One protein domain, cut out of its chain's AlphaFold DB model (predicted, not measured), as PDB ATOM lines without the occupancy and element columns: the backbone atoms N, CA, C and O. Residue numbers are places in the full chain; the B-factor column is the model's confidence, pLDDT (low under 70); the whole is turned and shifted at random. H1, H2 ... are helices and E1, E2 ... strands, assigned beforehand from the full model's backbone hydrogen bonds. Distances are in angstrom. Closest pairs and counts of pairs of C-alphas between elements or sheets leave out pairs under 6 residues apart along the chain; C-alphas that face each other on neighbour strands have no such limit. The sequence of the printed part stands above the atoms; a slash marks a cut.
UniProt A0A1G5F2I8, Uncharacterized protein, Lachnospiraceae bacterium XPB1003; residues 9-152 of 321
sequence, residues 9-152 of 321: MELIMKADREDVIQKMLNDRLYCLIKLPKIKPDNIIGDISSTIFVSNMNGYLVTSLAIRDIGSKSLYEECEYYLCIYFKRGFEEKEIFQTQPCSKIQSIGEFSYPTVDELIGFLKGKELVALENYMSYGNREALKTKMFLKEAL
ATOM      1  N   MET A   9     -24.042 -24.606  22.398       78.62
ATOM      2  CA  MET A   9     -23.058 -25.602  21.976       78.62
ATOM      3  C   MET A   9     -23.372 -26.086  20.559       78.62
ATOM      4  O   MET A   9     -24.484 -26.529  20.273       78.62
ATOM      5  N   GLU A  10     -22.370 -26.063  19.683       84.25
ATOM      6  CA  GLU A  10     -22.452 -26.697  18.367       84.25
ATOM      7  C   GLU A  10     -21.979 -28.156  18.435       84.25
ATOM      8  O   GLU A  10     -20.925 -28.457  19.000       84.25
ATOM      9  N   LEU A  11     -22.739 -29.052  17.807       87.44
ATOM     10  CA  LEU A  11     -22.334 -30.412  17.448       87.44
ATOM     11  C   LEU A  11     -22.064 -30.442  15.944       87.44
ATOM     12  O   LEU A  11     -22.979 -30.215  15.157       87.44
ATOM     13  N   ILE A  12     -20.826 -30.714  15.540       89.44
ATOM     14  CA  ILE A  12     -20.385 -30.598  14.146       89.44
ATOM     15  C   ILE A  12     -19.936 -31.968  13.643       89.44
ATOM     16  O   ILE A  12     -18.958 -32.527  14.132       89.44
ATOM     17  N   MET A  13     -20.617 -32.511  12.639       91.81
ATOM     18  CA  MET A  13     -20.221 -33.745  11.962       91.81
ATOM     19  C   MET A  13     -19.789 -33.427  10.532       91.81
ATOM     20  O   MET A  13     -20.562 -32.883   9.741       91.81
ATOM     21  N   LYS A  14     -18.556 -33.794  10.173       90.50
ATOM     22  CA  LYS A  14     -18.091 -33.692   8.784       90.50
ATOM     23  C   LYS A  14     -18.916 -34.623   7.908       90.50
ATOM     24  O   LYS A  14     -19.193 -35.762   8.280       90.50
ATOM     25  N   ALA A  15     -19.319 -34.134   6.741       87.25
ATOM     26  CA  ALA A  15     -20.225 -34.878   5.881       87.25
ATOM     27  C   ALA A  15     -19.512 -35.860   4.930       87.25
ATOM     28  O   ALA A  15     -20.133 -36.419   4.033       87.25
ATOM     29  N   ASP A  16     -18.216 -36.104   5.147       85.12
ATOM     30  CA  ASP A  16     -17.427 -37.155   4.494       85.12
ATOM     31  C   ASP A  16     -17.652 -38.553   5.114       85.12
ATOM     32  O   ASP A  16     -17.077 -39.542   4.662       85.12
ATOM     33  N   ARG A  17     -18.517 -38.648   6.132       85.19
ATOM     34  CA  ARG A  17     -18.952 -39.891   6.791       85.19
ATOM     35  C   ARG A  17     -20.181 -40.483   6.097       85.19
ATOM     36  O   ARG A  17     -21.262 -40.559   6.681       85.19
ATOM     37  N   GLU A  18     -20.026 -40.856   4.828       89.06
ATOM     38  CA  GLU A  18     -21.126 -41.319   3.962       89.06
ATOM     39  C   GLU A  18     -21.898 -42.506   4.565       89.06
ATOM     40  O   GLU A  18     -23.126 -42.513   4.564       89.06
ATOM     41  N   ASP A  19     -21.197 -43.470   5.165       85.38
ATOM     42  CA  ASP A  19     -21.776 -44.643   5.830       85.38
ATOM     43  C   ASP A  19     -22.662 -44.272   7.030       85.38
ATOM     44  O   ASP A  19     -23.732 -44.855   7.242       85.38
ATOM     45  N   VAL A  20     -22.237 -43.269   7.799       86.88
ATOM     46  CA  VAL A  20     -22.997 -42.719   8.923       86.88
ATOM     47  C   VAL A  20     -24.234 -41.980   8.422       86.88
ATOM     48  O   VAL A  20     -25.315 -42.202   8.960       86.88
ATOM     49  N   ILE A  21     -24.107 -41.149   7.381       89.06
ATOM     50  CA  ILE A  21     -25.235 -40.415   6.782       89.06
ATOM     51  C   ILE A  21     -26.261 -41.388   6.193       89.06
ATOM     52  O   ILE A  21     -27.465 -41.217   6.390       89.06
ATOM     53  N   GLN A  22     -25.800 -42.446   5.531       86.81
ATOM     54  CA  GLN A  22     -26.662 -43.482   4.982       86.81
ATOM     55  C   GLN A  22     -27.461 -44.179   6.090       86.81
ATOM     56  O   GLN A  22     -28.686 -44.257   6.016       86.81
ATOM     57  N   LYS A  23     -26.789 -44.629   7.160       80.94
ATOM     58  CA  LYS A  23     -27.454 -45.235   8.329       80.94
ATOM     59  C   LYS A  23     -28.394 -44.253   9.025       80.94
ATOM     60  O   LYS A  23     -29.483 -44.636   9.438       80.94
ATOM     61  N   MET A  24     -28.000 -42.984   9.105       84.25
ATOM     62  CA  MET A  24     -28.832 -41.913   9.629       84.25
ATOM     63  C   MET A  24     -30.132 -41.800   8.811       84.25
ATOM     64  O   MET A  24     -31.199 -41.705   9.401       84.25
ATOM     65  N   LEU A  25     -30.107 -41.860   7.483       84.19
ATOM     66  CA  LEU A  25     -31.268 -41.461   6.676       84.19
ATOM     67  C   LEU A  25     -32.086 -42.602   6.059       84.19
ATOM     68  O   LEU A  25     -33.257 -42.381   5.767       84.19
ATOM     69  N   ASN A  26     -31.522 -43.800   5.886       77.06
ATOM     70  CA  ASN A  26     -32.149 -44.902   5.138       77.06
ATOM     71  C   ASN A  26     -33.572 -45.259   5.573       77.06
ATOM     72  O   ASN A  26     -34.407 -45.577   4.732       77.06
ATOM     73  N   ASP A  27     -33.843 -45.186   6.873       71.81
ATOM     74  CA  ASP A  27     -35.140 -45.535   7.440       71.81
ATOM     75  C   ASP A  27     -35.915 -44.297   7.913       71.81
ATOM     76  O   ASP A  27     -36.883 -44.445   8.643       71.81
ATOM     77  N   ARG A  28     -35.534 -43.067   7.538       76.31
ATOM     78  CA  ARG A  28     -36.202 -41.844   8.017       76.31
ATOM     79  C   ARG A  28     -36.716 -40.963   6.895       76.31
ATOM     80  O   ARG A  28     -36.126 -40.860   5.827       76.31
ATOM     81  N   LEU A  29     -37.804 -40.256   7.183       79.12
ATOM     82  CA  LEU A  29     -38.219 -39.116   6.379       79.12
ATOM     83  C   LEU A  29     -37.292 -37.931   6.659       79.12
ATOM     84  O   LEU A  29     -37.049 -37.575   7.814       79.12
ATOM     85  N   TYR A  30     -36.809 -37.292   5.598       83.62
ATOM     86  CA  TYR A  30     -36.017 -36.073   5.690       83.62
ATOM     87  C   TYR A  30     -36.301 -35.135   4.518       83.62
ATOM     88  O   TYR A  30     -36.806 -35.541   3.471       83.62
ATOM     89  N   CYS A  31     -35.981 -33.860   4.706       85.19
ATOM     90  CA  CYS A  31     -35.979 -32.877   3.635       85.19
ATOM     91  C   CYS A  31     -34.802 -31.918   3.785       85.19
ATOM     92  O   CYS A  31     -34.303 -31.681   4.887       85.19
ATOM     93  N   LEU A  32     -34.375 -31.367   2.656       88.56
ATOM     94  CA  LEU A  32     -33.429 -30.270   2.606       88.56
ATOM     95  C   LEU A  32     -34.222 -28.977   2.415       88.56
ATOM     96  O   LEU A  32     -35.069 -28.878   1.529       88.56
ATOM     97  N   ILE A  33     -33.953 -27.989   3.258       87.44
ATOM     98  CA  ILE A  33     -34.582 -26.675   3.182       87.44
ATOM     99  C   ILE A  33     -33.506 -25.658   2.869       87.44
ATOM    100  O   ILE A  33     -32.510 -25.560   3.587       87.44
ATOM    101  N   LYS A  34     -33.734 -24.878   1.816       91.56
ATOM    102  CA  LYS A  34     -32.965 -23.680   1.523       91.56
ATOM    103  C   LYS A  34     -33.738 -22.457   2.002       91.56
ATOM    104  O   LYS A  34     -34.851 -22.207   1.550       91.56
ATOM    105  N   LEU A  35     -33.146 -21.695   2.906       87.62
ATOM    106  CA  LEU A  35     -33.657 -20.435   3.430       87.62
ATOM    107  C   LEU A  35     -32.776 -19.270   2.971       87.62
ATOM    108  O   LEU A  35     -31.594 -19.468   2.683       87.62
ATOM    109  N   PRO A  36     -33.305 -18.036   2.951       86.12
ATOM    110  CA  PRO A  36     -32.477 -16.854   2.785       86.12
ATOM    111  C   PRO A  36     -31.458 -16.755   3.924       86.12
ATOM    112  O   PRO A  36     -31.742 -17.092   5.081       86.12
ATOM    113  N   LYS A  37     -30.273 -16.230   3.597       83.56
ATOM    114  CA  LYS A  37     -29.212 -15.959   4.573       83.56
ATOM    115  C   LYS A  37     -29.716 -15.113   5.746       83.56
ATOM    116  O   LYS A  37     -29.498 -15.465   6.899       83.56
ATOM    117  N   ILE A  38     -30.442 -14.035   5.444       82.50
ATOM    118  CA  ILE A  38     -31.105 -13.191   6.443       82.50
ATOM    119  C   ILE A  38     -32.554 -13.655   6.568       82.50
ATOM    120  O   ILE A  38     -33.356 -13.467   5.649       82.50
ATOM    121  N   LYS A  39     -32.881 -14.276   7.702       79.62
ATOM    122  CA  LYS A  39     -34.223 -14.792   7.982       79.62
ATOM    123  C   LYS A  39     -35.073 -13.704   8.644       79.62
ATOM    124  O   LYS A  39     -34.552 -12.945   9.460       79.62
ATOM    125  N   PRO A  40     -36.372 -13.615   8.323       74.69
ATOM    126  CA  PRO A  40     -37.292 -12.743   9.042       74.69
ATOM    127  C   PRO A  40     -37.341 -13.085  10.539       74.69
ATOM    128  O   PRO A  40     -37.317 -14.261  10.905       74.69
ATOM    129  N   ASP A  41     -37.479 -12.072  11.398       70.06
ATOM    130  CA  ASP A  41     -37.472 -12.246  12.863       70.06
ATOM    131  C   ASP A  41     -38.567 -13.203  13.374       70.06
ATOM    132  O   ASP A  41     -38.418 -13.810  14.423       70.06
ATOM    133  N   ASN A  42     -39.666 -13.381  12.632       66.38
ATOM    134  CA  ASN A  42     -40.773 -14.275  12.997       66.38
ATOM    135  C   ASN A  42     -40.536 -15.760  12.643       66.38
ATOM    136  O   ASN A  42     -41.421 -16.589  12.887       66.38
ATOM    137  N   ILE A  43     -39.397 -16.075  12.018       66.06
ATOM    138  CA  ILE A  43     -38.978 -17.436  11.661       66.06
ATOM    139  C   ILE A  43     -37.977 -17.972  12.671       66.06
ATOM    140  O   ILE A  43     -38.038 -19.149  13.004       66.06
ATOM    141  N   ILE A  44     -37.085 -17.117  13.167       61.38
ATOM    142  CA  ILE A  44     -36.101 -17.495  14.173       61.38
ATOM    143  C   ILE A  44     -36.846 -17.630  15.505       61.38
ATOM    144  O   ILE A  44     -37.463 -16.675  15.971       61.38
ATOM    145  N   GLY A  45     -36.874 -18.836  16.076       56.91
ATOM    146  CA  GLY A  45     -37.467 -19.051  17.394       56.91
ATOM    147  C   GLY A  45     -36.733 -18.254  18.476       56.91
ATOM    148  O   GLY A  45     -35.550 -17.960  18.340       56.91
ATOM    149  N   ASP A  46     -37.422 -17.956  19.581       51.44
ATOM    150  CA  ASP A  46     -36.824 -17.259  20.734       51.44
ATOM    151  C   ASP A  46     -35.706 -18.075  21.416       51.44
ATOM    152  O   ASP A  46     -34.949 -17.542  22.225       51.44
ATOM    153  N   ILE A  47     -35.610 -19.371  21.103       52.19
ATOM    154  CA  ILE A  47     -34.601 -20.297  21.616       52.19
ATOM    155  C   ILE A  47     -33.714 -20.719  20.442       52.19
ATOM    156  O   ILE A  47     -34.179 -21.326  19.474       52.19
ATOM    157  N   SER A  48     -32.429 -20.397  20.557       49.25
ATOM    158  CA  SER A  48     -31.386 -20.551  19.537       49.25
ATOM    159  C   SER A  48     -31.238 -21.966  18.975       49.25
ATOM    160  O   SER A  48     -30.901 -22.119  17.806       49.25
ATOM    161  N   SER A  49     -31.550 -23.008  19.754       51.56
ATOM    162  CA  SER A  49     -31.276 -24.399  19.372       51.56
ATOM    163  C   SER A  49     -32.028 -24.872  18.133       51.56
ATOM    164  O   SER A  49     -31.654 -25.871  17.534       51.56
ATOM    165  N   THR A  50     -33.090 -24.180  17.716       55.31
ATOM    166  CA  THR A  50     -33.854 -24.588  16.538       55.31
ATOM    167  C   THR A  50     -34.574 -23.396  15.914       55.31
ATOM    168  O   THR A  50     -35.584 -22.914  16.419       55.31
ATOM    169  N   ILE A  51     -34.140 -22.991  14.718       55.91
ATOM    170  CA  ILE A  51     -34.899 -22.070  13.840       55.91
ATOM    171  C   ILE A  51     -36.318 -22.621  13.570       55.91
ATOM    172  O   ILE A  51     -37.222 -21.907  13.148       55.91
ATOM    173  N   PHE A  52     -36.529 -23.913  13.826       57.03
ATOM    174  CA  PHE A  52     -37.664 -24.672  13.343       57.03
ATOM    175  C   PHE A  52     -38.624 -25.206  14.408       57.03
ATOM    176  O   PHE A  52     -39.760 -25.469  14.041       57.03
ATOM    177  N   VAL A  53     -38.273 -25.354  15.694       50.72
ATOM    178  CA  VAL A  53     -39.164 -26.061  16.657       50.72
ATOM    179  C   VAL A  53     -40.467 -25.317  16.919       50.72
ATOM    180  O   VAL A  53     -41.510 -25.943  17.066       50.72
ATOM    181  N   SER A  54     -40.456 -23.984  16.898       51.56
ATOM    182  CA  SER A  54     -41.685 -23.185  17.000       51.56
ATOM    183  C   SER A  54     -42.538 -23.215  15.724       51.56
ATOM    184  O   SER A  54     -43.699 -22.808  15.745       51.56
ATOM    185  N   ASN A  55     -41.973 -23.683  14.608       54.72
ATOM    186  CA  ASN A  55     -42.527 -23.584  13.261       54.72
ATOM    187  C   ASN A  55     -42.473 -24.929  12.502       54.72
ATOM    188  O   ASN A  55     -42.549 -24.955  11.281       54.72
ATOM    189  N   MET A  56     -42.329 -26.072  13.157       56.53
ATOM    190  CA  MET A  56     -42.378 -27.374  12.493       56.53
ATOM    191  C   MET A  56     -43.240 -28.329  13.300       56.53
ATOM    192  O   MET A  56     -43.417 -28.165  14.502       56.53
ATOM    193  N   ASN A  57     -43.838 -29.292  12.601       57.22
ATOM    194  CA  ASN A  57     -44.726 -30.277  13.203       57.22
ATOM    195  C   ASN A  57     -44.005 -31.029  14.343       57.22
ATOM    196  O   ASN A  57     -42.796 -31.248  14.268       57.22
ATOM    197  N   GLY A  58     -44.747 -31.493  15.353       59.22
ATOM    198  CA  GLY A  58     -44.226 -32.209  16.528       59.22
ATOM    199  C   GLY A  58     -43.552 -33.561  16.238       59.22
ATOM    200  O   GLY A  58     -43.246 -34.295  17.168       59.22
ATOM    201  N   TYR A  59     -43.334 -33.900  14.963       64.56
ATOM    202  CA  TYR A  59     -42.614 -35.088  14.501       64.56
ATOM    203  C   TYR A  59     -41.174 -34.800  14.040       64.56
ATOM    204  O   TYR A  59     -40.494 -35.732  13.598       64.56
ATOM    205  N   LEU A  60     -40.715 -33.541  14.071       71.19
ATOM    206  CA  LEU A  60     -39.317 -33.199  13.794       71.19
ATOM    207  C   LEU A  60     -38.429 -33.747  14.919       71.19
ATOM    208  O   LEU A  60     -38.645 -33.425  16.083       71.19
ATOM    209  N   VAL A  61     -37.430 -34.554  14.555       71.25
ATOM    210  CA  VAL A  61     -36.412 -35.063  15.487       71.25
ATOM    211  C   VAL A  61     -35.339 -34.005  15.681       71.25
ATOM    212  O   VAL A  61     -35.049 -33.583  16.793       71.25
ATOM    213  N   THR A  62     -34.740 -33.566  14.575       78.81
ATOM    214  CA  THR A  62     -33.632 -32.615  14.603       78.81
ATOM    215  C   THR A  62     -33.512 -31.869  13.279       78.81
ATOM    216  O   THR A  62     -33.976 -32.333  12.230       78.81
ATOM    217  N   SER A  63     -32.870 -30.705  13.330       82.31
ATOM    218  CA  SER A  63     -32.472 -29.927  12.165       82.31
ATOM    219  C   SER A  63     -30.976 -29.649  12.210       82.31
ATOM    220  O   SER A  63     -30.469 -29.073  13.173       82.31
ATOM    221  N   LEU A  64     -30.281 -30.010  11.139       87.75
ATOM    222  CA  LEU A  64     -28.847 -29.809  10.992       87.75
ATOM    223  C   LEU A  64     -28.610 -28.689   9.982       87.75
ATOM    224  O   LEU A  64     -29.023 -28.810   8.830       87.75
ATOM    225  N   ALA A  65     -27.960 -27.605  10.390       90.06
ATOM    226  CA  ALA A  65     -27.465 -26.607   9.454       90.06
ATOM    227  C   ALA A  65     -26.332 -27.205   8.613       90.06
ATOM    228  O   ALA A  65     -25.555 -28.029   9.089       90.06
ATOM    229  N   ILE A  66     -26.244 -26.787   7.357       93.31
ATOM    230  CA  ILE A  66     -25.237 -27.252   6.411       93.31
ATOM    231  C   ILE A  66     -24.381 -26.056   6.014       93.31
ATOM    232  O   ILE A  66     -24.886 -25.073   5.465       93.31
ATOM    233  N   ARG A  67     -23.075 -26.156   6.259       92.81
ATOM    234  CA  ARG A  67     -22.091 -25.136   5.873       92.81
ATOM    235  C   ARG A  67     -20.818 -25.779   5.335       92.81
ATOM    236  O   ARG A  67     -20.615 -26.980   5.481       92.81
ATOM    237  N   ASP A  68     -19.978 -24.995   4.669       92.81
ATOM    238  CA  ASP A  68     -18.669 -25.479   4.225       92.81
ATOM    239  C   ASP A  68     -17.770 -25.773   5.434       92.81
ATOM    240  O   ASP A  68     -17.867 -25.095   6.462       92.81
ATOM    241  N   ILE A  69     -16.892 -26.771   5.306       87.88
ATOM    242  CA  ILE A  69     -16.015 -27.205   6.403       87.88
ATOM    243  C   ILE A  69     -15.185 -26.030   6.937       87.88
ATOM    244  O   ILE A  69     -14.504 -25.333   6.182       87.88
ATOM    245  N   GLY A  70     -15.218 -25.833   8.258       79.44
ATOM    246  CA  GLY A  70     -14.476 -24.767   8.941       79.44
ATOM    247  C   GLY A  70     -15.086 -23.365   8.805       79.44
ATOM    248  O   GLY A  70     -14.479 -22.384   9.248       79.44
ATOM    249  N   SER A  71     -16.276 -23.249   8.208       83.81
ATOM    250  CA  SER A  71     -17.044 -22.005   8.184       83.81
ATOM    251  C   SER A  71     -17.440 -21.581   9.600       83.81
ATOM    252  O   SER A  71     -17.862 -22.392  10.413       83.81
ATOM    253  N   LYS A  72     -17.353 -20.277   9.882       75.62
ATOM    254  CA  LYS A  72     -17.826 -19.669  11.142       75.62
ATOM    255  C   LYS A  72     -19.219 -19.055  11.012       75.62
ATOM    256  O   LYS A  72     -19.569 -18.159  11.774       75.62
ATOM    257  N   SER A  73     -19.970 -19.460   9.988       77.38
ATOM    258  CA  SER A  73     -21.326 -18.948   9.783       77.38
ATOM    259  C   SER A  73     -22.182 -19.344  10.973       77.38
ATOM    260  O   SER A  73     -22.202 -20.520  11.343       77.38
ATOM    261  N   LEU A  74     -22.880 -18.367  11.551       77.81
ATOM    262  CA  LEU A  74     -23.820 -18.624  12.631       77.81
ATOM    263  C   LEU A  74     -24.888 -19.606  12.143       77.81
ATOM    264  O   LEU A  74     -25.284 -19.577  10.972       77.81
ATOM    265  N   TYR A  75     -25.376 -20.462  13.040       78.44
ATOM    266  CA  TYR A  75     -26.406 -21.447  12.713       78.44
ATOM    267  C   TYR A  75     -27.614 -20.802  12.015       78.44
ATOM    268  O   TYR A  75     -28.100 -21.316  11.010       78.44
ATOM    269  N   GLU A  76     -28.056 -19.632  12.484       76.25
ATOM    270  CA  GLU A  76     -29.168 -18.859  11.911       76.25
ATOM    271  C   GLU A  76     -28.867 -18.173  10.576       76.25
ATOM    272  O   GLU A  76     -29.794 -17.804   9.859       76.25
ATOM    273  N   GLU A  77     -27.602 -18.042  10.192       82.56
ATOM    274  CA  GLU A  77     -27.192 -17.444   8.918       82.56
ATOM    275  C   GLU A  77     -26.964 -18.488   7.821       82.56
ATOM    276  O   GLU A  77     -26.787 -18.132   6.656       82.56
ATOM    277  N   CYS A  78     -26.982 -19.778   8.164       87.94
ATOM    278  CA  CYS A  78     -26.836 -20.844   7.182       87.94
ATOM    279  C   CYS A  78     -28.005 -20.823   6.186       87.94
ATOM    280  O   CYS A  78     -29.145 -20.524   6.531       87.94
ATOM    281  N   GLU A  79     -27.736 -21.118   4.919       91.31
ATOM    282  CA  GLU A  79     -28.794 -21.146   3.902       91.31
ATOM    283  C   GLU A  79     -29.449 -22.518   3.811       91.31
ATOM    284  O   GLU A  79     -30.611 -22.607   3.447       91.31
ATOM    285  N   TYR A  80     -28.737 -23.585   4.167       92.38
ATOM    286  CA  TYR A  80     -29.204 -24.952   3.988       92.38
ATOM    287  C   TYR A  80     -29.372 -25.665   5.324       92.38
ATOM    288  O   TYR A  80     -28.501 -25.583   6.190       92.38
ATOM    289  N   TYR A  81     -30.476 -26.399   5.459       89.56
ATOM    290  CA  TYR A  81     -30.791 -27.192   6.642       89.56
ATOM    291  C   TYR A  81     -31.342 -28.560   6.247       89.56
ATOM    292  O   TYR A  81     -32.279 -28.647   5.455       89.56
ATOM    293  N   LEU A  82     -30.783 -29.622   6.819       89.94
ATOM    294  CA  LEU A  82     -31.326 -30.972   6.755       89.94
ATOM    295  C   LEU A  82     -32.272 -31.183   7.938       89.94
ATOM    296  O   LEU A  82     -31.841 -31.170   9.089       89.94
ATOM    297  N   CYS A  83     -33.552 -31.401   7.664       85.25
ATOM    298  CA  CYS A  83     -34.558 -31.690   8.680       85.25
ATOM    299  C   CYS A  83     -34.891 -33.181   8.666       85.25
ATOM    300  O   CYS A  83     -35.261 -33.714   7.619       85.25
ATOM    301  N   ILE A  84     -34.777 -33.837   9.821       82.56
ATOM    302  CA  ILE A  84     -34.964 -35.283   9.987       82.56
ATOM    303  C   ILE A  84     -36.182 -35.537  10.885       82.56
ATOM    304  O   ILE A  84     -36.314 -34.919  11.941       82.56
ATOM    305  N   TYR A  85     -37.061 -36.456  10.488       77.88
ATOM    306  CA  TYR A  85     -38.333 -36.743  11.163       77.88
ATOM    307  C   TYR A  85     -38.393 -38.181  11.715       77.88
ATOM    308  O   TYR A  85     -37.693 -39.071  11.235       77.88
ATOM    309  N   PHE A  86     -39.259 -38.411  12.714       67.00
ATOM    310  CA  PHE A  86     -39.358 -39.684  13.457       67.00
ATOM    311  C   PHE A  86     -39.861 -40.881  12.630       67.00
ATOM    312  O   PHE A  86     -39.544 -42.023  12.953       67.00
ATOM    313  N   LYS A  87     -40.704 -40.669  11.609       59.97
ATOM    314  CA  LYS A  87     -41.409 -41.784  10.954       59.97
ATOM    315  C   LYS A  87     -40.519 -42.544   9.965       59.97
ATOM    316  O   LYS A  87     -39.940 -41.941   9.060       59.97
ATOM    317  N   ARG A  88     -40.506 -43.876  10.121       48.41
ATOM    318  CA  ARG A  88     -39.890 -44.861   9.221       48.41
ATOM    319  C   ARG A  88     -40.917 -45.445   8.239       48.41
ATOM    320  O   ARG A  88     -42.050 -45.692   8.639       48.41
ATOM    321  N   GLY A  89     -40.514 -45.690   6.989       43.84
ATOM    322  CA  GLY A  89     -41.188 -46.629   6.074       43.84
ATOM    323  C   GLY A  89     -42.601 -46.288   5.575       43.84
ATOM    324  O   GLY A  89     -43.448 -47.174   5.563       43.84
ATOM    325  N   PHE A  90     -42.874 -45.058   5.127       47.25
ATOM    326  CA  PHE A  90     -44.155 -44.726   4.479       47.25
ATOM    327  C   PHE A  90     -43.957 -44.239   3.039       47.25
ATOM    328  O   PHE A  90     -43.128 -43.372   2.778       47.25
ATOM    329  N   GLU A  91     -44.756 -44.781   2.118       46.59
ATOM    330  CA  GLU A  91     -44.750 -44.471   0.680       46.59
ATOM    331  C   GLU A  91     -45.345 -43.088   0.334       46.59
ATOM    332  O   GLU A  91     -45.360 -42.683  -0.830       46.59
ATOM    333  N   GLU A  92     -45.820 -42.318   1.316       48.34
ATOM    334  CA  GLU A  92     -46.623 -41.123   1.050       48.34
ATOM    335  C   GLU A  92     -45.860 -39.809   1.258       48.34
ATOM    336  O   GLU A  92     -45.605 -39.346   2.373       48.34
ATOM    337  N   LYS A  93     -45.620 -39.120   0.135       50.31
ATOM    338  CA  LYS A  93     -45.285 -37.686   0.061       50.31
ATOM    339  C   LYS A  93     -46.303 -36.779   0.785       50.31
ATOM    340  O   LYS A  93     -46.010 -35.606   1.005       50.31
ATOM    341  N   GLU A  94     -47.477 -37.289   1.160       49.88
ATOM    342  CA  GLU A  94     -48.590 -36.523   1.737       49.88
ATOM    343  C   GLU A  94     -48.294 -35.936   3.131       49.88
ATOM    344  O   GLU A  94     -48.838 -34.891   3.487       49.88
ATOM    345  N   ILE A  95     -47.363 -36.506   3.908       50.06
ATOM    346  CA  ILE A  95     -46.970 -35.934   5.215       50.06
ATOM    347  C   ILE A  95     -46.164 -34.636   5.044       50.06
ATOM    348  O   ILE A  95     -46.339 -33.686   5.805       50.06
ATOM    349  N   PHE A  96     -45.347 -34.537   3.994       51.16
ATOM    350  CA  PHE A  96     -44.691 -33.276   3.639       51.16
ATOM    351  C   PHE A  96     -45.661 -32.249   3.044       51.16
ATOM    352  O   PHE A  96     -45.351 -31.059   3.009       51.16
ATOM    353  N   GLN A  97     -46.834 -32.692   2.589       48.12
ATOM    354  CA  GLN A  97     -47.901 -31.829   2.079       48.12
ATOM    355  C   GLN A  97     -48.878 -31.387   3.180       48.12
ATOM    356  O   GLN A  97     -49.532 -30.358   3.031       48.12
ATOM    357  N   THR A  98     -48.930 -32.085   4.320       46.12
ATOM    358  CA  THR A  98     -49.835 -31.785   5.448       46.12
ATOM    359  C   THR A  98     -49.199 -30.937   6.563       46.12
ATOM    360  O   THR A  98     -49.683 -30.930   7.690       46.12
ATOM    361  N   GLN A  99     -48.224 -30.099   6.172       49.44
ATOM    362  CA  GLN A  99     -47.715 -28.869   6.821       49.44
ATOM    363  C   GLN A  99     -46.319 -28.943   7.482       49.44
ATOM    364  O   GLN A  99     -46.196 -29.050   8.705       49.44
ATOM    365  N   PRO A 100     -45.241 -28.676   6.720       54.94
ATOM    366  CA  PRO A 100     -44.240 -27.704   7.161       54.94
ATOM    367  C   PRO A 100     -44.969 -26.387   7.475       54.94
ATOM    368  O   PRO A 100     -45.910 -26.041   6.758       54.94
ATOM    369  N   CYS A 101     -44.591 -25.646   8.524       59.97
ATOM    370  CA  CYS A 101     -45.277 -24.385   8.834       59.97
ATOM    371  C   CYS A 101     -45.309 -23.491   7.596       59.97
ATOM    372  O   CYS A 101     -44.273 -23.239   6.973       59.97
ATOM    373  N   SER A 102     -46.501 -22.993   7.265       63.03
ATOM    374  CA  SER A 102     -46.743 -22.098   6.129       63.03
ATOM    375  C   SER A 102     -45.770 -20.917   6.097       63.03
ATOM    376  O   SER A 102     -45.394 -20.448   5.025       63.03
ATOM    377  N   LYS A 103     -45.289 -20.480   7.268       67.12
ATOM    378  CA  LYS A 103     -44.259 -19.449   7.389       67.12
ATOM    379  C   LYS A 103     -42.936 -19.857   6.737       67.12
ATOM    380  O   LYS A 103     -42.384 -19.067   5.984       67.12
ATOM    381  N   ILE A 104     -42.446 -21.076   6.965       74.06
ATOM    382  CA  ILE A 104     -41.188 -21.553   6.369       74.06
ATOM    383  C   ILE A 104     -41.369 -21.751   4.863       74.06
ATOM    384  O   ILE A 104     -40.521 -21.330   4.087       74.06
ATOM    385  N   GLN A 105     -42.505 -22.310   4.435       74.12
ATOM    386  CA  GLN A 105     -42.825 -22.461   3.009       74.12
ATOM    387  C   GLN A 105     -42.902 -21.123   2.269       74.12
ATOM    388  O   GLN A 105     -42.562 -21.054   1.095       74.12
ATOM    389  N   SER A 106     -43.322 -20.050   2.946       76.88
ATOM    390  CA  SER A 106     -43.417 -18.725   2.327       76.88
ATOM    391  C   SER A 106     -42.066 -18.069   2.028       76.88
ATOM    392  O   SER A 106     -42.020 -17.113   1.257       76.88
ATOM    393  N   ILE A 107     -40.975 -18.567   2.621       80.50
ATOM    394  CA  ILE A 107     -39.638 -17.973   2.485       80.50
ATOM    395  C   ILE A 107     -38.551 -18.969   2.072       80.50
ATOM    396  O   ILE A 107     -37.411 -18.563   1.879       80.50
ATOM    397  N   GLY A 108     -38.872 -20.259   1.998       83.94
ATOM    398  CA  GLY A 108     -37.904 -21.335   1.844       83.94
ATOM    399  C   GLY A 108     -38.255 -22.289   0.715       83.94
ATOM    400  O   GLY A 108     -39.424 -22.568   0.453       83.94
ATOM    401  N   GLU A 109     -37.224 -22.829   0.079       87.44
ATOM    402  CA  GLU A 109     -37.346 -23.872  -0.935       87.44
ATOM    403  C   GLU A 109     -37.129 -25.234  -0.278       87.44
ATOM    404  O   GLU A 109     -36.124 -25.458   0.398       87.44
ATOM    405  N   PHE A 110     -38.070 -26.151  -0.484       85.44
ATOM    406  CA  PHE A 110     -37.988 -27.517   0.021       85.44
ATOM    407  C   PHE A 110     -37.562 -28.451  -1.106       85.44
ATOM    408  O   PHE A 110     -38.139 -28.426  -2.194       85.44
ATOM    409  N   SER A 111     -36.594 -29.313  -0.825       86.62
ATOM    410  CA  SER A 111     -36.223 -30.423  -1.691       86.62
ATOM    411  C   SER A 111     -36.186 -31.737  -0.915       86.62
ATOM    412  O   SER A 111     -36.006 -31.784   0.305       86.62
ATOM    413  N   TYR A 112     -36.399 -32.824  -1.653       86.50
ATOM    414  CA  TYR A 112     -36.491 -34.186  -1.129       86.50
ATOM    415  C   TYR A 112     -35.502 -35.062  -1.899       86.50
ATOM    416  O   TYR A 112     -35.929 -35.857  -2.739       86.50
ATOM    417  N   PRO A 113     -34.189 -34.827  -1.720       88.94
ATOM    418  CA  PRO A 113     -33.183 -35.591  -2.435       88.94
ATOM    419  C   PRO A 113     -33.219 -37.055  -1.990       88.94
ATOM    420  O   PRO A 113     -33.613 -37.364  -0.865       88.94
ATOM    421  N   THR A 114     -32.773 -37.950  -2.862       88.00
ATOM    422  CA  THR A 114     -32.349 -39.292  -2.448       88.00
ATOM    423  C   THR A 114     -31.108 -39.201  -1.552       88.00
ATOM    424  O   THR A 114     -30.437 -38.165  -1.502       88.00
ATOM    425  N   VAL A 115     -30.765 -40.290  -0.853       89.19
ATOM    426  CA  VAL A 115     -29.599 -40.276   0.049       89.19
ATOM    427  C   VAL A 115     -28.314 -40.026  -0.746       89.19
ATOM    428  O   VAL A 115     -27.494 -39.209  -0.332       89.19
ATOM    429  N   ASP A 116     -28.189 -40.624  -1.932       90.31
ATOM    430  CA  ASP A 116     -27.034 -40.444  -2.819       90.31
ATOM    431  C   ASP A 116     -26.919 -39.003  -3.342       90.31
ATOM    432  O   ASP A 116     -25.829 -38.428  -3.382       90.31
ATOM    433  N   GLU A 117     -28.047 -38.383  -3.712       93.19
ATOM    434  CA  GLU A 117     -28.087 -36.975  -4.126       93.19
ATOM    435  C   GLU A 117     -27.663 -36.050  -2.981       93.19
ATOM    436  O   GLU A 117     -26.897 -35.104  -3.192       93.19
ATOM    437  N   LEU A 118     -28.124 -36.338  -1.760       93.31
ATOM    438  CA  LEU A 118     -27.748 -35.580  -0.576       93.31
ATOM    439  C   LEU A 118     -26.258 -35.745  -0.251       93.31
ATOM    440  O   LEU A 118     -25.583 -34.745  -0.028       93.31
ATOM    441  N   ILE A 119     -25.724 -36.968  -0.271       93.56
ATOM    442  CA  ILE A 119     -24.287 -37.229  -0.083       93.56
ATOM    443  C   ILE A 119     -23.467 -36.462  -1.129       93.56
ATOM    444  O   ILE A 119     -22.480 -35.806  -0.794       93.56
ATOM    445  N   GLY A 120     -23.910 -36.462  -2.390       94.81
ATOM    446  CA  GLY A 120     -23.305 -35.665  -3.454       94.81
ATOM    447  C   GLY A 120     -23.276 -34.165  -3.141       94.81
ATOM    448  O   GLY A 120     -22.240 -33.522  -3.318       94.81
ATOM    449  N   PHE A 121     -24.386 -33.617  -2.639       95.31
ATOM    450  CA  PHE A 121     -24.505 -32.215  -2.221       95.31
ATOM    451  C   PHE A 121     -23.623 -31.863  -1.011       95.31
ATOM    452  O   PHE A 121     -23.093 -30.752  -0.923       95.31
ATOM    453  N   LEU A 122     -23.446 -32.807  -0.089       95.19
ATOM    454  CA  LEU A 122     -22.713 -32.625   1.160       95.19
ATOM    455  C   LEU A 122     -21.182 -32.672   1.012       95.19
ATOM    456  O   LEU A 122     -20.461 -32.409   1.976       95.19
ATOM    457  N   LYS A 123     -20.650 -32.951  -0.182       94.06
ATOM    458  CA  LYS A 123     -19.200 -32.968  -0.418       94.06
ATOM    459  C   LYS A 123     -18.546 -31.638  -0.028       94.06
ATOM    460  O   LYS A 123     -18.906 -30.575  -0.533       94.06
ATOM    461  N   GLY A 124     -17.550 -31.712   0.858       92.44
ATOM    462  CA  GLY A 124     -16.834 -30.543   1.384       92.44
ATOM    463  C   GLY A 124     -17.615 -29.731   2.425       92.44
ATOM    464  O   GLY A 124     -17.232 -28.597   2.713       92.44
ATOM    465  N   LYS A 125     -18.701 -30.290   2.975       95.25
ATOM    466  CA  LYS A 125     -19.574 -29.636   3.958       95.25
ATOM    467  C   LYS A 125     -19.537 -30.329   5.316       95.25
ATOM    468  O   LYS A 125     -19.055 -31.452   5.464       95.25
ATOM    469  N   GLU A 126     -20.061 -29.632   6.308       93.81
ATOM    470  CA  GLU A 126     -20.310 -30.126   7.655       93.81
ATOM    471  C   GLU A 126     -21.782 -29.922   8.027       93.81
ATOM    472  O   GLU A 126     -22.441 -28.983   7.569       93.81
ATOM    473  N   LEU A 127     -22.286 -30.848   8.838       92.19
ATOM    474  CA  LEU A 127     -23.606 -30.821   9.447       92.19
ATOM    475  C   LEU A 127     -23.458 -30.301  10.874       92.19
ATOM    476  O   LEU A 127     -22.680 -30.852  11.649       92.19
ATOM    477  N   VAL A 128     -24.207 -29.262  11.220       88.75
ATOM    478  CA  VAL A 128     -24.129 -28.591  12.519       88.75
ATOM    479  C   VAL A 128     -25.480 -28.695  13.204       88.75
ATOM    480  O   VAL A 128     -26.473 -28.232  12.650       88.75
ATOM    481  N   ALA A 129     -25.540 -29.273  14.399       84.94
ATOM    482  CA  ALA A 129     -26.676 -29.112  15.303       84.94
ATOM    483  C   ALA A 129     -26.336 -28.036  16.336       84.94
ATOM    484  O   ALA A 129     -25.208 -27.990  16.828       84.94
ATOM    485  N   LEU A 130     -27.300 -27.176  16.659       77.06
ATOM    486  CA  LEU A 130     -27.159 -26.181  17.715       77.06
ATOM    487  C   LEU A 130     -27.982 -26.623  18.919       77.06
ATOM    488  O   LEU A 130     -29.175 -26.885  18.804       77.06
ATOM    489  N   GLU A 131     -27.350 -26.699  20.078       70.69
ATOM    490  CA  GLU A 131     -27.986 -27.122  21.318       70.69
ATOM    491  C   GLU A 131     -27.795 -26.041  22.381       70.69
ATOM    492  O   GLU A 131     -26.684 -25.582  22.621       70.69
ATOM    493  N   ASN A 132     -28.879 -25.639  23.040       61.00
ATOM    494  CA  ASN A 132     -28.856 -24.569  24.036       61.00
ATOM    495  C   ASN A 132     -28.561 -25.145  25.438       61.00
ATOM    496  O   ASN A 132     -29.226 -26.100  25.876       61.00
ATOM    497  N   TYR A 133     -27.591 -24.582  26.172       51.94
ATOM    498  CA  TYR A 133     -27.511 -24.777  27.619       51.94
ATOM    499  C   TYR A 133     -28.654 -23.987  28.274       51.94
ATOM    500  O   TYR A 133     -28.678 -22.774  28.331       51.94
ATOM    501  N   MET A 134     -29.625 -24.686  28.847       53.53
ATOM    502  CA  MET A 134     -30.250 -24.229  30.104       53.53
ATOM    503  C   MET A 134     -29.305 -24.453  31.327       53.53
ATOM    504  O   MET A 134     -28.205 -24.973  31.170       53.53
ATOM    505  N   SER A 135     -29.744 -24.231  32.566       48.94
ATOM    506  CA  SER A 135     -28.849 -24.018  33.726       48.94
ATOM    507  C   SER A 135     -28.651 -25.167  34.757       48.94
ATOM    508  O   SER A 135     -28.303 -24.906  35.905       48.94
ATOM    509  N   TYR A 136     -28.868 -26.447  34.418       51.97
ATOM    510  CA  TYR A 136     -28.752 -27.583  35.376       51.97
ATOM    511  C   TYR A 136     -28.141 -28.876  34.783       51.97
ATOM    512  O   TYR A 136     -28.677 -29.377  33.797       51.97
ATOM    513  N   GLY A 137     -27.083 -29.439  35.393       57.56
ATOM    514  CA  GLY A 137     -26.486 -30.761  35.069       57.56
ATOM    515  C   GLY A 137     -25.350 -30.777  34.020       57.56
ATOM    516  O   GLY A 137     -25.036 -29.744  33.433       57.56
ATOM    517  N   ASN A 138     -24.738 -31.952  33.771       66.44
ATOM    518  CA  ASN A 138     -23.748 -32.157  32.691       66.44
ATOM    519  C   ASN A 138     -24.465 -32.244  31.329       66.44
ATOM    520  O   ASN A 138     -24.958 -33.296  30.919       66.44
ATOM    521  N   ARG A 139     -24.588 -31.093  30.670       67.69
ATOM    522  CA  ARG A 139     -25.444 -30.887  29.491       67.69
ATOM    523  C   ARG A 139     -24.849 -31.346  28.193       67.69
ATOM    524  O   ARG A 139     -25.589 -31.876  27.371       67.69
ATOM    525  N   GLU A 140     -23.541 -31.183  28.051       70.69
ATOM    526  CA  GLU A 140     -22.805 -31.759  26.938       70.69
ATOM    527  C   GLU A 140     -23.118 -33.257  26.849       70.69
ATOM    528  O   GLU A 140     -23.570 -33.721  25.808       70.69
ATOM    529  N   ALA A 141     -23.049 -33.988  27.969       73.12
ATOM    530  CA  ALA A 141     -23.390 -35.410  27.999       73.12
ATOM    531  C   ALA A 141     -24.846 -35.702  27.581       73.12
ATOM    532  O   ALA A 141     -25.084 -36.600  26.776       73.12
ATOM    533  N   LEU A 142     -25.832 -34.944  28.082       71.00
ATOM    534  CA  LEU A 142     -27.247 -35.153  27.739       71.00
ATOM    535  C   LEU A 142     -27.536 -34.873  26.255       71.00
ATOM    536  O   LEU A 142     -28.265 -35.625  25.610       71.00
ATOM    537  N   LYS A 143     -26.981 -33.789  25.715       74.31
ATOM    538  CA  LYS A 143     -27.223 -33.357  24.335       74.31
ATOM    539  C   LYS A 143     -26.492 -34.227  23.330       74.31
ATOM    540  O   LYS A 143     -27.098 -34.669  22.360       74.31
ATOM    541  N   THR A 144     -25.249 -34.584  23.630       77.00
ATOM    542  CA  THR A 144     -24.533 -35.612  22.884       77.00
ATOM    543  C   THR A 144     -25.315 -36.925  22.891       77.00
ATOM    544  O   THR A 144     -25.518 -37.516  21.837       77.00
ATOM    545  N   LYS A 145     -25.866 -37.345  24.035       76.00
ATOM    546  CA  LYS A 145     -26.710 -38.544  24.120       76.00
ATOM    547  C   LYS A 145     -27.951 -38.468  23.223       76.00
ATOM    548  O   LYS A 145     -28.250 -39.448  22.546       76.00
ATOM    549  N   MET A 146     -28.641 -37.326  23.171       74.25
ATOM    550  CA  MET A 146     -29.766 -37.121  22.247       74.25
ATOM    551  C   MET A 146     -29.324 -37.189  20.783       74.25
ATOM    552  O   MET A 146     -29.942 -37.901  20.000       74.25
ATOM    553  N   PHE A 147     -28.226 -36.528  20.411       78.75
ATOM    554  CA  PHE A 147     -27.681 -36.598  19.053       78.75
ATOM    555  C   PHE A 147     -27.313 -38.036  18.659       78.75
ATOM    556  O   PHE A 147     -27.722 -38.522  17.607       78.75
ATOM    557  N   LEU A 148     -26.615 -38.769  19.528       79.00
ATOM    558  CA  LEU A 148     -26.231 -40.157  19.269       79.00
ATOM    559  C   LEU A 148     -27.443 -41.090  19.154       79.00
ATOM    560  O   LEU A 148     -27.495 -41.927  18.251       79.00
ATOM    561  N   LYS A 149     -28.423 -40.939  20.050       74.94
ATOM    562  CA  LYS A 149     -29.633 -41.764  20.068       74.94
ATOM    563  C   LYS A 149     -30.560 -41.422  18.908       74.94
ATOM    564  O   LYS A 149     -30.880 -42.278  18.097       74.94
ATOM    565  N   GLU A 150     -31.009 -40.177  18.853       73.19
ATOM    566  CA  GLU A 150     -32.121 -39.752  18.011       73.19
ATOM    567  C   GLU A 150     -31.643 -39.369  16.616       73.19
ATOM    568  O   GLU A 150     -32.292 -39.716  15.634       73.19
ATOM    569  N   ALA A 151     -30.496 -38.692  16.491       76.06
ATOM    570  CA  ALA A 151     -29.973 -38.269  15.194       76.06
ATOM    571  C   ALA A 151     -29.100 -39.338  14.534       76.06
ATOM    572  O   ALA A 151     -29.209 -39.505  13.332       76.06
ATOM    573  N   LEU A 152     -28.287 -40.103  15.260       76.94
ATOM    574  CA  LEU A 152     -27.388 -41.096  14.649       76.94
ATOM    575  C   LEU A 152     -27.856 -42.548  14.781       76.94
ATOM    576  O   LEU A 152     -27.257 -43.424  14.160       76.94
TER     577      LEU A 152
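What this domain is: This is residues 9 to 152 of the 321 residues of an uncharacterized protein of Lachnospiraceae bacterium XPB1003 (UniProt A0A1G5F2I8). A strongly twisted sheet of six strands is covered on one face by two helices, the longer H5 and the shorter H4, while H1 packs on H4 and the two small helices H2 and H3, with centres 17.5 A and 15.7 A from the mean of the C-alphas, lie off the sheet on the side away from H4 and H5. The unnamed stretch 35 to 59 loops along the side away from H4 and H5. The printed part has 144 residues, with the order E1 H1 E2 E3 E4 H2 H3 E5 H4 E6 H5; the sheet runs E1 E6 E3 E4 E2 E5, antiparallel throughout, and the class is mixed, helices and strands. It is compact, with a radius of gyration of the C-alphas of 14.6 A and spans of 41 by 36 by 27 A.

How they stand to each other: In the sheet, E3 (residues 60 to 68) and E4 (80 to 85) form a hairpin, with N 64 and O 82 at 2.8 A. Beyond E4 come E2 (30 to 34), with N 33 and O 81 at 2.8 A, and edge strand E5 (109 to 111), with N 34 and O 109 at 2.8 A. Beyond E3 come E6 (125 to 132), with N 65 and O 128 at 2.8 A, and edge strand E1 (9 to 14), with N 11 and O 129 at 2.9 A. H5 (139 to 151) is over E6 and E3 at a height over the sheet of 9.1 A, slantwise to the strands, at 52 degrees to E6 on the local plane. H4 (115 to 122), on the same face at a height over the sheet of 8.7 A, runs along the strands and is only just over E3 and E4, with 3 C-alphas on each; these are two layers, helices on one face of a sheet. H1 (18 to 25) touches H4, with closest C-alphas Glu 18 and Ile 119 at 6.6 A, and only grazes the sheet with residues 20 to 25. H2 (94 to 97) and H3 (102 to 105) are not on the sheet, H3 only just, with 4 pairs of C-alphas within 10 A. E4, H2, H3 and E5 form a split strand-helix-strand unit, two strands running the same way with E2 between them, and its crossover is right-handed. In H1, H4 and H5 every O i to N i+4 pair is within hydrogen-bond range; H2 and H3 are too short for one.

Where its parts are: E1 begins at C-alpha 9 (-23.058, -25.602, 21.976). E3 is 24.0 A long, E6 22.7 A and H5 16.7 A, ending at C-alpha 151 (-29.973, -38.269, 15.194).

The domain as a whole: The C-alphas farthest apart, of Glu 91 and Ser 135, are 42.0 A apart. The printed part has no cut; E2 to E3 and E3 to E4 are long links. The pLDDT is under 70 in residues 42 to 59, 86 to 103 and 132 to 139.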